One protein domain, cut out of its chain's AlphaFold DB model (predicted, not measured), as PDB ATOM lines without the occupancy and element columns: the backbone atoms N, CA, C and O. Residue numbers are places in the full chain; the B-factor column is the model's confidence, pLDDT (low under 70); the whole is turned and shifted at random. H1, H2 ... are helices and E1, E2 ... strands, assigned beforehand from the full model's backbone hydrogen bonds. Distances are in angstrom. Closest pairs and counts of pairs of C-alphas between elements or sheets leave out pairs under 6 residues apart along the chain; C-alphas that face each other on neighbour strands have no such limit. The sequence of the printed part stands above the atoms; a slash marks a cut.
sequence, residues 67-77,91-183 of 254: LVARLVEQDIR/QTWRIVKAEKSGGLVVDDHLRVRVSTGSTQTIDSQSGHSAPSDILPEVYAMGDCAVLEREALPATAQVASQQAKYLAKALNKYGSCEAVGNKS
ATOM      1  N   LEU A  67       4.993 -47.865  20.554       93.88
ATOM      2  CA  LEU A  67       4.107 -48.627  21.437       93.88
ATOM      3  C   LEU A  67       3.027 -47.741  22.073       93.88
ATOM      4  O   LEU A  67       1.855 -48.091  22.028       93.88
ATOM      5  N   VAL A  68       3.407 -46.590  22.633       92.88
ATOM      6  CA  VAL A  68       2.477 -45.645  23.277       92.88
ATOM      7  C   VAL A  68       1.477 -45.111  22.256       92.88
ATOM      8  O   VAL A  68       0.284 -45.080  22.536       92.88
ATOM      9  N   ALA A  69       1.949 -44.771  21.051       89.38
ATOM     10  CA  ALA A  69       1.082 -44.316  19.965       89.38
ATOM     11  C   ALA A  69       0.008 -45.360  19.613       89.38
ATOM     12  O   ALA A  69      -1.169 -45.024  19.542       89.38
ATOM     13  N   ARG A  70       0.398 -46.637  19.489       92.06
ATOM     14  CA  ARG A  70      -0.539 -47.734  19.198       92.06
ATOM     15  C   ARG A  70      -1.492 -48.041  20.353       92.06
ATOM     16  O   ARG A  70      -2.653 -48.334  20.104       92.06
ATOM     17  N   LEU A  71      -1.019 -47.979  21.599       91.69
ATOM     18  CA  LEU A  71      -1.846 -48.265  22.780       91.69
ATOM     19  C   LEU A  71      -3.017 -47.288  22.914       91.69
ATOM     20  O   LEU A  71      -4.115 -47.688  23.281       91.69
ATOM     21  N   VAL A  72      -2.788 -46.017  22.594       89.25
ATOM     22  CA  VAL A  72      -3.811 -44.965  22.655       89.25
ATOM     23  C   VAL A  72      -4.883 -45.122  21.569       89.25
ATOM     24  O   VAL A  72      -6.027 -44.709  21.752       89.25
ATOM     25  N   GLU A  73      -4.528 -45.729  20.438       88.12
ATOM     26  CA  GLU A  73      -5.445 -46.001  19.326       88.12
ATOM     27  C   GLU A  73      -6.257 -47.289  19.526       88.12
ATOM     28  O   GLU A  73      -7.231 -47.523  18.811       88.12
ATOM     29  N   GLN A  74      -5.872 -48.129  20.488       88.62
ATOM     30  CA  GLN A  74      -6.482 -49.431  20.702       88.62
ATOM     31  C   GLN A  74      -7.787 -49.333  21.505       88.62
ATOM     32  O   GLN A  74      -7.837 -48.734  22.580       88.62
ATOM     33  N   ASP A  75      -8.830 -50.004  21.011       87.88
ATOM     34  CA  ASP A  75     -10.075 -50.213  21.747       87.88
ATOM     35  C   ASP A  75      -9.896 -51.303  22.816       87.88
ATOM     36  O   ASP A  75      -9.518 -52.445  22.531       87.88
ATOM     37  N   ILE A  76     -10.189 -50.950  24.064       87.19
ATOM     38  CA  ILE A  76     -10.146 -51.825  25.234       87.19
ATOM     39  C   ILE A  76     -11.583 -52.179  25.614       87.19
ATOM     40  O   ILE A  76     -12.465 -51.324  25.632       87.19
ATOM     41  N   ARG A  77     -11.848 -53.449  25.928       83.44
ATOM     42  CA  ARG A  77     -13.166 -53.851  26.439       83.44
ATOM     43  C   ARG A  77     -13.307 -53.385  27.882       83.44
ATOM     44  O   ARG A  77     -12.469 -53.744  28.709       83.44
ATOM     45  N   GLN A  91     -19.455 -51.715  26.157       74.00
ATOM     46  CA  GLN A  91     -18.769 -50.432  26.166       74.00
ATOM     47  C   GLN A  91     -17.288 -50.626  25.828       74.00
ATOM     48  O   GLN A  91     -16.616 -51.512  26.364       74.00
ATOM     49  N   THR A  92     -16.775 -49.801  24.917       84.25
ATOM     50  CA  THR A  92     -15.353 -49.763  24.567       84.25
ATOM     51  C   THR A  92     -14.701 -48.537  25.182       84.25
ATOM     52  O   THR A  92     -15.219 -47.418  25.102       84.25
ATOM     53  N   TRP A  93     -13.541 -48.757  25.781       88.69
ATOM     54  CA  TRP A  93     -12.687 -47.743  26.371       88.69
ATOM     55  C   TRP A  93     -11.495 -47.467  25.464       88.69
ATOM     56  O   TRP A  93     -10.948 -48.382  24.851       88.69
ATOM     57  N   ARG A  94     -11.055 -46.212  25.424       89.00
ATOM     58  CA  ARG A  94      -9.779 -45.814  24.817       89.00
ATOM     59  C   ARG A  94      -8.934 -45.073  25.826       89.00
ATOM     60  O   ARG A  94      -9.469 -44.317  26.633       89.00
ATOM     61  N   ILE A  95      -7.621 -45.274  25.776       92.31
ATOM     62  CA  ILE A  95      -6.703 -44.543  26.651       92.31
ATOM     63  C   ILE A  95      -6.678 -43.075  26.233       92.31
ATOM     64  O   ILE A  95      -6.558 -42.749  25.052       92.31
ATOM     65  N   VAL A  96      -6.774 -42.186  27.216       91.50
ATOM     66  CA  VAL A  96      -6.747 -40.746  26.978       91.50
ATOM     67  C   VAL A  96      -5.331 -40.306  26.597       91.50
ATOM     68  O   VAL A  96      -4.346 -40.645  27.262       91.50
ATOM     69  N   LYS A  97      -5.240 -39.519  25.520       91.00
ATOM     70  CA  LYS A  97      -3.984 -38.994  24.972       91.00
ATOM     71  C   LYS A  97      -3.762 -37.550  25.399       91.00
ATOM     72  O   LYS A  97      -4.659 -36.719  25.263       91.00
ATOM     73  N   ALA A  98      -2.539 -37.222  25.804       89.12
ATOM     74  CA  ALA A  98      -2.132 -35.831  25.956       89.12
ATOM     75  C   ALA A  98      -1.967 -35.174  24.577       89.12
ATOM     76  O   ALA A  98      -1.230 -35.686  23.732       89.12
ATOM     77  N   GLU A  99      -2.605 -34.024  24.357       84.06
ATOM     78  CA  GLU A  99      -2.647 -33.349  23.051       84.06
ATOM     79  C   GLU A  99      -1.240 -32.995  22.524       84.06
ATOM     80  O   GLU A  99      -0.883 -33.324  21.394       84.06
ATOM     81  N   LYS A 100      -0.400 -32.388  23.374       82.69
ATOM     82  CA  LYS A 100       0.914 -31.853  22.968       82.69
ATOM     83  C   LYS A 100       2.009 -32.906  22.851       82.69
ATOM     84  O   LYS A 100       2.801 -32.875  21.917       82.69
ATOM     85  N   SER A 101       2.114 -33.793  23.839       84.00
ATOM     86  CA  SER A 101       3.208 -34.770  23.905       84.00
ATOM     87  C   SER A 101       2.839 -36.119  23.302       84.00
ATOM     88  O   SER A 101       3.733 -36.904  23.009       84.00
ATOM     89  N   GLY A 102       1.546 -36.421  23.159       86.81
ATOM     90  CA  GLY A 102       1.057 -37.741  22.777       86.81
ATOM     91  C   GLY A 102       1.237 -38.830  23.837       86.81
ATOM     92  O   GLY A 102       1.048 -40.000  23.514       86.81
ATOM     93  N   GLY A 103       1.642 -38.473  25.061       91.38
ATOM     94  CA  GLY A 103       1.794 -39.410  26.175       91.38
ATOM     95  C   GLY A 103       0.455 -39.877  26.753       91.38
ATOM     96  O   GLY A 103      -0.599 -39.310  26.458       91.38
ATOM     97  N   LEU A 104       0.514 -40.906  27.600       94.06
ATOM     98  CA  LEU A 104      -0.631 -41.456  28.325       94.06
ATOM     99  C   LEU A 104      -1.054 -40.480  29.427       94.06
ATOM    100  O   LEU A 104      -0.223 -40.101  30.257       94.06
ATOM    101  N   VAL A 105      -2.326 -40.083  29.461       94.12
ATOM    102  CA  VAL A 105      -2.829 -39.251  30.562       94.12
ATOM    103  C   VAL A 105      -3.030 -40.112  31.803       94.12
ATOM    104  O   VAL A 105      -3.645 -41.180  31.749       94.12
ATOM    105  N   VAL A 106      -2.503 -39.633  32.928       94.56
ATOM    106  CA  VAL A 106      -2.636 -40.277  34.234       94.56
ATOM    107  C   VAL A 106      -3.236 -39.333  35.265       94.56
ATOM    108  O   VAL A 106      -3.081 -38.114  35.179       94.56
ATOM    109  N   ASP A 107      -3.902 -39.912  36.258       92.94
ATOM    110  CA  ASP A 107      -4.401 -39.174  37.414       92.94
ATOM    111  C   ASP A 107      -3.287 -38.825  38.425       92.94
ATOM    112  O   ASP A 107      -2.106 -39.150  38.251       92.94
ATOM    113  N   ASP A 108      -3.676 -38.188  39.531       93.44
ATOM    114  CA  ASP A 108      -2.779 -37.818  40.633       93.44
ATOM    115  C   ASP A 108      -2.135 -39.030  41.342       93.44
ATOM    116  O   ASP A 108      -1.201 -38.869  42.131       93.44
ATOM    117  N   HIS A 109      -2.592 -40.250  41.057       94.44
ATOM    118  CA  HIS A 109      -2.079 -41.510  41.593       94.44
ATOM    119  C   HIS A 109      -1.326 -42.338  40.540       94.44
ATOM    120  O   HIS A 109      -0.957 -43.483  40.814       94.44
ATOM    121  N   LEU A 110      -1.035 -41.745  39.374       95.12
ATOM    122  CA  LEU A 110      -0.327 -42.349  38.239       95.12
ATOM    123  C   LEU A 110      -1.092 -43.487  37.541       95.12
ATOM    124  O   LEU A 110      -0.481 -44.315  36.856       95.12
ATOM    125  N   ARG A 111      -2.415 -43.545  37.707       94.62
ATOM    126  CA  ARG A 111      -3.298 -44.519  37.053       94.62
ATOM    127  C   ARG A 111      -3.716 -44.005  35.687       94.62
ATOM    128  O   ARG A 111      -4.012 -42.821  35.535       94.62
ATOM    129  N   VAL A 112      -3.745 -44.891  34.697       94.38
ATOM    130  CA  VAL A 112      -4.062 -44.514  33.315       94.38
ATOM    131  C   VAL A 112      -5.543 -44.162  33.178       94.38
ATOM    132  O   VAL A 112      -6.413 -44.930  33.587       94.38
ATOM    133  N   ARG A 113      -5.819 -43.000  32.580       92.50
ATOM    134  CA  ARG A 113      -7.175 -42.535  32.272       92.50
ATOM    135  C   ARG A 113      -7.688 -43.157  30.980       92.50
ATOM    136  O   ARG A 113      -6.954 -43.271  29.995       92.50
ATOM    137  N   VAL A 114      -8.971 -43.490  30.968       91.44
ATOM    138  CA  VAL A 114      -9.697 -43.960  29.788       91.44
ATOM    139  C   VAL A 114     -10.962 -43.141  29.564       91.44
ATOM    140  O   VAL A 114     -11.586 -42.648  30.499       91.44
ATOM    141  N   SER A 115     -11.344 -42.987  28.302       88.06
ATOM    142  CA  SER A 115     -12.612 -42.389  27.901       88.06
ATOM    143  C   SER A 115     -13.521 -43.448  27.295       88.06
ATOM    144  O   SER A 115     -13.081 -44.314  26.535       88.06
ATOM    145  N   THR A 116     -14.809 -43.343  27.603       78.31
ATOM    146  CA  THR A 116     -15.855 -44.145  26.976       78.31
ATOM    147  C   THR A 116     -16.174 -43.579  25.594       78.31
ATOM    148  O   THR A 116     -16.634 -42.444  25.482       78.31
ATOM    149  N   GLY A 117     -15.944 -44.361  24.536       67.50
ATOM    150  CA  GLY A 117     -16.129 -43.900  23.155       67.50
ATOM    151  C   GLY A 117     -14.924 -43.142  22.576       67.50
ATOM    152  O   GLY A 117     -13.796 -43.316  23.035       67.50
ATOM    153  N   SER A 118     -15.152 -42.373  21.500       54.88
ATOM    154  CA  SER A 118     -14.102 -41.815  20.626       54.88
ATOM    155  C   SER A 118     -12.988 -41.090  21.384       54.88
ATOM    156  O   SER A 118     -13.245 -40.426  22.383       54.88
ATOM    157  N   THR A 119     -11.766 -41.191  20.856       54.38
ATOM    158  CA  THR A 119     -10.522 -40.666  21.435       54.38
ATOM    159  C   THR A 119     -10.690 -39.229  21.934       54.38
ATOM    160  O   THR A 119     -10.846 -38.313  21.130       54.38
ATOM    161  N   GLN A 120     -10.649 -39.036  23.255       61.00
ATOM    162  CA  GLN A 120     -10.643 -37.709  23.863       61.00
ATOM    163  C   GLN A 120      -9.204 -37.217  24.046       61.00
ATOM    164  O   GLN A 120      -8.330 -37.944  24.529       61.00
ATOM    165  N   THR A 121      -8.966 -35.971  23.648       57.66
ATOM    166  CA  THR A 121      -7.736 -35.217  23.902       57.66
ATOM    167  C   THR A 121      -7.990 -34.253  25.054       57.66
ATOM    168  O   THR A 121      -8.980 -33.523  25.026       57.66
ATOM    169  N   ILE A 122      -7.126 -34.258  26.073       63.09
ATOM    170  CA  ILE A 122      -7.225 -33.310  27.192       63.09
ATOM    171  C   ILE A 122      -6.205 -32.187  27.006       63.09
ATOM    172  O   ILE A 122      -4.995 -32.436  26.945       63.09
ATOM    173  N   ASP A 123      -6.709 -30.952  26.983       53.75
ATOM    174  CA  ASP A 123      -5.913 -29.730  27.005       53.75
ATOM    175  C   ASP A 123      -5.519 -29.411  28.448       53.75
ATOM    176  O   ASP A 123      -6.364 -29.208  29.318       53.75
ATOM    177  N   SER A 124      -4.220 -29.275  28.718       50.88
ATOM    178  CA  SER A 124      -3.681 -28.969  30.055       50.88
ATOM    179  C   SER A 124      -4.015 -27.554  30.584       50.88
ATOM    180  O   SER A 124      -3.340 -27.074  31.492       50.88
ATOM    181  N   GLN A 125      -4.985 -26.841  29.995       45.88
ATOM    182  CA  GLN A 125      -5.344 -25.456  30.347       45.88
ATOM    183  C   GLN A 125      -6.832 -25.238  30.664       45.88
ATOM    184  O   GLN A 125      -7.166 -24.216  31.265       45.88
ATOM    185  N   SER A 126      -7.726 -26.176  30.345       41.50
ATOM    186  CA  SER A 126      -9.145 -26.095  30.704       41.50
ATOM    187  C   SER A 126      -9.424 -27.015  31.893       41.50
ATOM    188  O   SER A 126      -9.608 -28.218  31.763       41.50
ATOM    189  N   GLY A 127      -9.450 -26.439  33.096       40.47
ATOM    190  CA  GLY A 127      -9.637 -27.162  34.363       40.47
ATOM    191  C   GLY A 127     -11.011 -27.816  34.582       40.47
ATOM    192  O   GLY A 127     -11.392 -27.989  35.731       40.47
ATOM    193  N   HIS A 128     -11.771 -28.133  33.532       39.25
ATOM    194  CA  HIS A 128     -13.051 -28.838  33.616       39.25
ATOM    195  C   HIS A 128     -13.193 -29.779  32.410       39.25
ATOM    196  O   HIS A 128     -13.591 -29.350  31.329       39.25
ATOM    197  N   SER A 129     -12.879 -31.061  32.597       44.03
ATOM    198  CA  SER A 129     -13.191 -32.128  31.641       44.03
ATOM    199  C   SER A 129     -14.057 -33.199  32.319       44.03
ATOM    200  O   SER A 129     -14.030 -33.355  33.540       44.03
ATOM    201  N   ALA A 130     -14.915 -33.850  31.528       45.41
ATOM    202  CA  ALA A 130     -15.851 -34.884  31.972       45.41
ATOM    203  C   ALA A 130     -15.125 -36.028  32.714       45.41
ATOM    204  O   ALA A 130     -13.950 -36.265  32.436       45.41
ATOM    205  N   PRO A 131     -15.792 -36.752  33.637       53.53
ATOM    206  CA  PRO A 131     -15.153 -37.830  34.385       53.53
ATOM    207  C   PRO A 131     -14.646 -38.911  33.421       53.53
ATOM    208  O   PRO A 131     -15.429 -39.649  32.830       53.53
ATOM    209  N   SER A 132     -13.327 -38.961  33.236       65.81
ATOM    210  CA  SER A 132     -12.643 -40.056  32.559       65.81
ATOM    211  C   SER A 132     -12.437 -41.192  33.557       65.81
ATOM    212  O   SER A 132     -11.920 -40.986  34.665       65.81
ATOM    213  N   ASP A 133     -12.873 -42.385  33.169       85.31
ATOM    214  CA  ASP A 133     -12.738 -43.586  33.981       85.31
ATOM    215  C   ASP A 133     -11.258 -43.974  34.126       85.31
ATOM    216  O   ASP A 133     -10.367 -43.480  33.424       85.31
ATOM    217  N   ILE A 134     -10.971 -44.849  35.084       90.44
ATOM    218  CA  ILE A 134      -9.615 -45.314  35.371       90.44
ATOM    219  C   ILE A 134      -9.465 -46.734  34.845       90.44
ATOM    220  O   ILE A 134     -10.280 -47.603  35.153       90.44
ATOM    221  N   LEU A 135      -8.392 -46.986  34.096       89.69
ATOM    222  CA  LEU A 135      -8.060 -48.333  33.657       89.69
ATOM    223  C   LEU A 135      -7.535 -49.135  34.865       89.69
ATOM    224  O   LEU A 135      -6.497 -48.772  35.433       89.69
ATOM    225  N   PRO A 136      -8.234 -50.200  35.299       87.81
ATOM    226  CA  PRO A 136      -7.863 -50.931  36.500       87.81
ATOM    227  C   PRO A 136      -6.506 -51.609  36.320       87.81
ATOM    228  O   PRO A 136      -6.200 -52.131  35.252       87.81
ATOM    229  N   GLU A 137      -5.703 -51.603  37.386       89.62
ATOM    230  CA  GLU A 137      -4.386 -52.258  37.446       89.62
ATOM    231  C   GLU A 137      -3.361 -51.780  36.393       89.62
ATOM    232  O   GLU A 137      -2.328 -52.421  36.193       89.62
ATOM    233  N   VAL A 138      -3.593 -50.629  35.749       92.88
ATOM    234  CA  VAL A 138      -2.652 -50.039  34.789       92.88
ATOM    235  C   VAL A 138      -2.165 -48.677  35.272       92.88
ATOM    236  O   VAL A 138      -2.934 -47.740  35.498       92.88
ATOM    237  N   TYR A 139      -0.843 -48.561  35.369       95.38
ATOM    238  CA  TYR A 139      -0.137 -47.359  35.797       95.38
ATOM    239  C   TYR A 139       0.882 -46.936  34.744       95.38
ATOM    240  O   TYR A 139       1.476 -47.781  34.072       95.38
ATOM    241  N   ALA A 140       1.137 -45.633  34.643       95.94
ATOM    242  CA  ALA A 140       2.187 -45.092  33.786       95.94
ATOM    243  C   ALA A 140       2.969 -43.985  34.506       95.94
ATOM    244  O   ALA A 140       2.424 -43.220  35.299       95.94
ATOM    245  N   MET A 141       4.277 -43.905  34.250       95.75
ATOM    246  CA  MET A 141       5.174 -42.917  34.857       95.75
ATOM    247  C   MET A 141       6.361 -42.607  33.940       95.75
ATOM    248  O   MET A 141       6.664 -43.369  33.023       95.75
ATOM    249  N   GLY A 142       7.085 -41.531  34.234       95.25
ATOM    250  CA  GLY A 142       8.203 -41.058  33.425       95.25
ATOM    251  C   GLY A 142       7.735 -40.377  32.142       95.25
ATOM    252  O   GLY A 142       6.632 -39.844  32.076       95.25
ATOM    253  N   ASP A 143       8.581 -40.398  31.117       94.69
ATOM    254  CA  ASP A 143       8.409 -39.569  29.915       94.69
ATOM    255  C   ASP A 143       7.236 -40.008  29.011       94.69
ATOM    256  O   ASP A 143       6.821 -39.262  28.122       94.69
ATOM    257  N   CYS A 144       6.678 -41.206  29.231       93.81
ATOM    258  CA  CYS A 144       5.487 -41.680  28.520       93.81
ATOM    259  C   CYS A 144       4.165 -41.250  29.169       93.81
ATOM    260  O   CYS A 144       3.116 -41.447  28.560       93.81
ATOM    261  N   ALA A 145       4.201 -40.680  30.377       93.81
ATOM    262  CA  ALA A 145       3.019 -40.318  31.147       93.81
ATOM    263  C   ALA A 145       2.923 -38.803  31.349       93.81
ATOM    264  O   ALA A 145       3.924 -38.118  31.558       93.81
ATOM    265  N   VAL A 146       1.699 -38.281  31.331       93.50
ATOM    266  CA  VAL A 146       1.397 -36.872  31.598       93.50
ATOM    267  C   VAL A 146       0.339 -36.811  32.686       93.50
ATOM    268  O   VAL A 146      -0.734 -37.388  32.519       93.50
ATOM    269  N   LEU A 147       0.629 -36.123  33.794       92.12
ATOM    270  CA  LEU A 147      -0.392 -35.886  34.810       92.12
ATOM    271  C   LEU A 147      -1.455 -34.933  34.262       92.12
ATOM    272  O   LEU A 147      -1.136 -33.900  33.675       92.12
ATOM    273  N   GLU A 148      -2.712 -35.269  34.518       86.62
ATOM    274  CA  GLU A 148      -3.876 -34.472  34.133       86.62
ATOM    275  C   GLU A 148      -3.827 -33.051  34.717       86.62
ATOM    276  O   GLU A 148      -4.093 -32.075  34.015       86.62
ATOM    277  N   ARG A 149      -3.424 -32.924  35.988       85.50
ATOM    278  CA  ARG A 149      -3.373 -31.637  36.694       85.50
ATOM    279  C   ARG A 149      -2.254 -30.722  36.202       85.50
ATOM    280  O   ARG A 149      -2.423 -29.507  36.169       85.50
ATOM    281  N   GLU A 150      -1.084 -31.284  35.903       85.00
ATOM    282  CA  GLU A 150       0.098 -30.503  35.545       85.00
ATOM    283  C   GLU A 150       1.067 -31.272  34.642       85.00
ATOM    284  O   GLU A 150       1.406 -32.432  34.876       85.00
ATOM    285  N   ALA A 151       1.598 -30.589  33.630       86.25
ATOM    286  CA  ALA A 151       2.661 -31.139  32.804       86.25
ATOM    287  C   ALA A 151       4.013 -31.013  33.529       86.25
ATOM    288  O   ALA A 151       4.592 -29.928  33.623       86.25
ATOM    289  N   LEU A 152       4.530 -32.136  34.029       91.25
ATOM    290  CA  LEU A 152       5.854 -32.202  34.644       91.25
ATOM    291  C   LEU A 152       6.969 -32.304  33.588       91.25
ATOM    292  O   LEU A 152       6.760 -32.864  32.511       91.25
ATOM    293  N   PRO A 153       8.183 -31.802  33.879       91.06
ATOM    294  CA  PRO A 153       9.295 -31.890  32.942       91.06
ATOM    295  C   PRO A 153       9.788 -33.338  32.797       91.06
ATOM    296  O   PRO A 153      10.049 -34.008  33.801       91.06
ATOM    297  N   ALA A 154      10.003 -33.779  31.555       91.25
ATOM    298  CA  ALA A 154      10.573 -35.083  31.204       91.25
ATOM    299  C   ALA A 154      12.029 -35.196  31.694       91.25
ATOM    300  O   ALA A 154      12.989 -34.832  31.014       91.25
ATOM    301  N   THR A 155      12.189 -35.584  32.959       93.25
ATOM    302  CA  THR A 155      13.473 -35.636  33.655       93.25
ATOM    303  C   THR A 155      13.569 -36.905  34.483       93.25
ATOM    304  O   THR A 155      12.606 -37.340  35.121       93.25
ATOM    305  N   ALA A 156      14.785 -37.441  34.595       92.94
ATOM    306  CA  ALA A 156      15.065 -38.592  35.454       92.94
ATOM    307  C   ALA A 156      14.650 -38.361  36.921       92.94
ATOM    308  O   ALA A 156      14.362 -39.310  37.650       92.94
ATOM    309  N   GLN A 157      14.609 -37.101  37.369       93.88
ATOM    310  CA  GLN A 157      14.160 -36.760  38.711       93.88
ATOM    311  C   GLN A 157      12.661 -37.008  38.908       93.88
ATOM    312  O   GLN A 157      12.297 -37.611  39.918       93.88
ATOM    313  N   VAL A 158      11.818 -36.571  37.966       95.19
ATOM    314  CA  VAL A 158      10.368 -36.827  37.998       95.19
ATOM    315  C   VAL A 158      10.120 -38.333  37.971       95.19
ATOM    316  O   VAL A 158       9.500 -38.857  38.895       95.19
ATOM    317  N   ALA A 159      10.720 -39.043  37.010       96.56
ATOM    318  CA  ALA A 159      10.572 -40.492  36.876       96.56
ATOM    319  C   ALA A 159      11.004 -41.252  38.146       96.56
ATOM    320  O   ALA A 159      10.298 -42.139  38.621       96.56
ATOM    321  N   SER A 160      12.138 -40.881  38.757       95.38
ATOM    322  CA  SER A 160      12.613 -41.527  39.990       95.38
ATOM    323  C   SER A 160      11.688 -41.280  41.185       95.38
ATOM    324  O   SER A 160      11.502 -42.174  42.014       95.38
ATOM    325  N   GLN A 161      11.109 -40.081  41.300       96.56
ATOM    326  CA  GLN A 161      10.158 -39.773  42.371       96.56
ATOM    327  C   GLN A 161       8.827 -40.496  42.169       96.56
ATOM    328  O   GLN A 161       8.330 -41.087  43.128       96.56
ATOM    329  N   GLN A 162       8.304 -40.517  40.941       97.00
ATOM    330  CA  GLN A 162       7.106 -41.278  40.581       97.00
ATOM    331  C   GLN A 162       7.291 -42.771  40.875       97.00
ATOM    332  O   GLN A 162       6.457 -43.365  41.551       97.00
ATOM    333  N   ALA A 163       8.433 -43.354  40.497       96.75
ATOM    334  CA  ALA A 163       8.740 -44.756  40.775       96.75
ATOM    335  C   ALA A 163       8.768 -45.066  42.278       96.75
ATOM    336  O   ALA A 163       8.184 -46.050  42.728       96.75
ATOM    337  N   LYS A 164       9.413 -44.211  43.085       96.19
ATOM    338  CA  LYS A 164       9.450 -44.377  44.550       96.19
ATOM    339  C   LYS A 164       8.074 -44.230  45.187       96.19
ATOM    340  O   LYS A 164       7.786 -44.922  46.161       96.19
ATOM    341  N   TYR A 165       7.265 -43.303  44.686       96.50
ATOM    342  CA  TYR A 165       5.892 -43.108  45.128       96.50
ATOM    343  C   TYR A 165       5.047 -44.349  44.825       96.50
ATOM    344  O   TYR A 165       4.482 -44.938  45.746       96.50
ATOM    345  N   LEU A 166       5.050 -44.792  43.566       95.62
ATOM    346  CA  LEU A 166       4.244 -45.910  43.101       95.62
ATOM    347  C   LEU A 166       4.643 -47.215  43.795       95.62
ATOM    348  O   LEU A 166       3.782 -47.916  44.312       95.62
ATOM    349  N   ALA A 167       5.944 -47.495  43.928       95.88
ATOM    350  CA  ALA A 167       6.426 -48.673  44.651       95.88
ATOM    351  C   ALA A 167       5.934 -48.705  46.110       95.88
ATOM    352  O   ALA A 167       5.516 -49.748  46.607       95.88
ATOM    353  N   LYS A 168       5.940 -47.559  46.807       95.56
ATOM    354  CA  LYS A 168       5.411 -47.466  48.178       95.56
ATOM    355  C   LYS A 168       3.897 -47.643  48.226       95.56
ATOM    356  O   LYS A 168       3.405 -48.271  49.159       95.56
ATOM    357  N   ALA A 169       3.171 -47.070  47.268       94.19
ATOM    358  CA  ALA A 169       1.720 -47.184  47.196       94.19
ATOM    359  C   ALA A 169       1.298 -48.639  46.944       94.19
ATOM    360  O   ALA A 169       0.510 -49.184  47.715       94.19
ATOM    361  N   LEU A 170       1.894 -49.298  45.947       93.56
ATOM    362  CA  LEU A 170       1.603 -50.691  45.608       93.56
ATOM    363  C   LEU A 170       1.922 -51.639  46.772       93.56
ATOM    364  O   LEU A 170       1.055 -52.405  47.180       93.56
ATOM    365  N   ASN A 171       3.103 -51.512  47.391       95.19
ATOM    366  CA  ASN A 171       3.494 -52.354  48.530       95.19
ATOM    367  C   ASN A 171       2.587 -52.184  49.760       95.19
ATOM    368  O   ASN A 171       2.514 -53.080  50.596       95.19
ATOM    369  N   LYS A 172       1.942 -51.022  49.911       94.12
ATOM    370  CA  LYS A 172       1.105 -50.717  51.076       94.12
ATOM    371  C   LYS A 172      -0.367 -51.074  50.869       94.12
ATOM    372  O   LYS A 172      -1.020 -51.467  51.830       94.12
ATOM    373  N   TYR A 173      -0.900 -50.867  49.666       90.69
ATOM    374  CA  TYR A 173      -2.341 -50.924  49.410       90.69
ATOM    375  C   TYR A 173      -2.771 -52.114  48.542       90.69
ATOM    376  O   TYR A 173      -3.925 -52.514  48.639       90.69
ATOM    377  N   GLY A 174      -1.870 -52.702  47.748       83.00
ATOM    378  CA  GLY A 174      -2.075 -53.977  47.048       83.00
ATOM    379  C   GLY A 174      -3.087 -54.002  45.892       83.00
ATOM    380  O   GLY A 174      -3.023 -54.930  45.098       83.00
ATOM    381  N   SER A 175      -3.989 -53.020  45.768       85.62
ATOM    382  CA  SER A 175      -4.960 -52.920  44.667       85.62
ATOM    383  C   SER A 175      -5.119 -51.494  44.135       85.62
ATOM    384  O   SER A 175      -4.899 -50.516  44.862       85.62
ATOM    385  N   CYS A 176      -5.556 -51.368  42.878       82.25
ATOM    386  CA  CYS A 176      -5.737 -50.081  42.209       82.25
ATOM    387  C   CYS A 176      -6.739 -49.149  42.907       82.25
ATOM    388  O   CYS A 176      -6.466 -47.959  43.103       82.25
ATOM    389  N   GLU A 177      -7.865 -49.692  43.363       82.25
ATOM    390  CA  GLU A 177      -8.875 -48.934  44.109       82.25
ATOM    391  C   GLU A 177      -8.346 -48.445  45.458       82.25
ATOM    392  O   GLU A 177      -8.560 -47.294  45.849       82.25
ATOM    393  N   ALA A 178      -7.611 -49.300  46.175       84.00
ATOM    394  CA  ALA A 178      -7.047 -48.935  47.466       84.00
ATOM    395  C   ALA A 178      -5.970 -47.851  47.320       84.00
ATOM    396  O   ALA A 178      -5.892 -46.961  48.169       84.00
ATOM    397  N   VAL A 179      -5.182 -47.878  46.238       86.50
ATOM    398  CA  VAL A 179      -4.234 -46.805  45.911       86.50
ATOM    399  C   VAL A 179      -4.974 -45.485  45.683       86.50
ATOM    400  O   VAL A 179      -4.639 -44.502  46.342       86.50
ATOM    401  N   GLY A 180      -6.012 -45.454  44.845       85.31
ATOM    402  CA  GLY A 180      -6.763 -44.219  44.583       85.31
ATOM    403  C   GLY A 180      -7.473 -43.638  45.807       85.31
ATOM    404  O   GLY A 180      -7.448 -42.431  46.026       85.31
ATOM    405  N   ASN A 181      -8.066 -44.498  46.638       85.75
ATOM    406  CA  ASN A 181      -8.904 -44.057  47.756       85.75
ATOM    407  C   ASN A 181      -8.113 -43.758  49.038       85.75
ATOM    408  O   ASN A 181      -8.541 -42.940  49.850       85.75
ATOM    409  N   LYS A 182      -6.982 -44.441  49.270       87.62
ATOM    410  CA  LYS A 182      -6.260 -44.385  50.558       87.62
ATOM    411  C   LYS A 182      -4.854 -43.801  50.463       87.62
ATOM    412  O   LYS A 182      -4.257 -43.511  51.508       87.62
ATOM    413  N   SER A 183      -4.274 -43.687  49.268       91.31
ATOM    414  CA  SER A 183      -2.939 -43.114  49.105       91.31
ATOM    415  C   SER A 183      -3.012 -41.611  48.833       91.31
ATOM    416  O   SER A 183      -3.956 -41.103  48.231       91.31
TER     417      SER A 183
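AT A GLANCE: This is residues 67 to 77 and 91 to 183 of the 254 residues of the protein "Related to mitochondrial cytosolically directed NADH dehydrogenase" of Fusarium oxysporum (UniProt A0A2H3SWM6). A small, strongly twisted sheet of three strands, E1, E3 and E4, and a pair of short strands, E2 and E5, which meets it through E2, make a core of strands; the long helix H2 stands along one side of it. At the far end of H2 the chain turns a corner into the short H3, which stands over E4, while the short H1 only grazes the sheet on the E1 side. The printed part has 104 residues with three named helices and five named strands, in the order H1 E1 E2 E3 E4 E5 H2 H3, and its class is mixed. The sheet E1 - E3 - E4 is antiparallel, and E2 and E5 are parallel. The whole is compact, with a radius of gyration of the C-alphas of 13.3 A, and spans 35 by 30 by 29 A.

HOW THE PARTS SIT: Start with E3, residues 111 to 116, the inner strand. E4, residues 133 to 139, forms a hairpin with it; look for N 114 and O 133, 2.8 A apart. E1, residues 92 to 95, is its other antiparallel neighbour, with N 115 and O 94 2.8 A apart. The pairing is staggered: E3 meets E4 over residues 111 to 114 and E1 over 114 to 116. Next look at E2, residues 104 to 106, whose closest C-alphas to E3 are those of Val 106 and Val 112, 4.6 A apart. E5, residues 145 to 147, is the parallel neighbour of E2, with N 106 and O 146 2.9 A apart. H3, residues 176 to 182, is on the three-stranded sheet at a height over the sheet of 10.5 A; it lies over E4 and stands up from the sheet, its line rising 52 degrees. H2, residues 156 to 173, is not on that sheet. H2 and H3 touch only at the corner, about perpendicular at 88 degrees, with Tyr 173 and Val 179 the closest C-alphas at 5.7 A. H1, residues 67 to 73, only grazes the sheet; its closest C-alphas to E1 are those of Val 72 and Ile 95, 5.0 A apart. In H2 and H3 every O i to N i+4 pair is within hydrogen-bond range, in H1 2 of 3.

IN THESE COORDINATES: Find C-alpha 67 at (4.107, -48.627, 21.437), where H1 begins. E3 measures 16.1 A and E4 13.3 A. From C-alpha 156 at (15.065, -38.592, 35.454), H2 runs 25.5 A to C-alpha 173. H3 ends at C-alpha 182, (-6.260, -44.385, 50.558).

THE WHOLE: Residues 78 to 90 are not printed, and C-alphas 77 and 91 are 6.6 A apart across this cut. The link from E3 to E4 is long, and its residues 117 to 132 are those with pLDDT under 70; the mean of the printed part is 84.7. The two C-alphas farthest apart are those of Gln 91 and Gln 157, at 37.8 A.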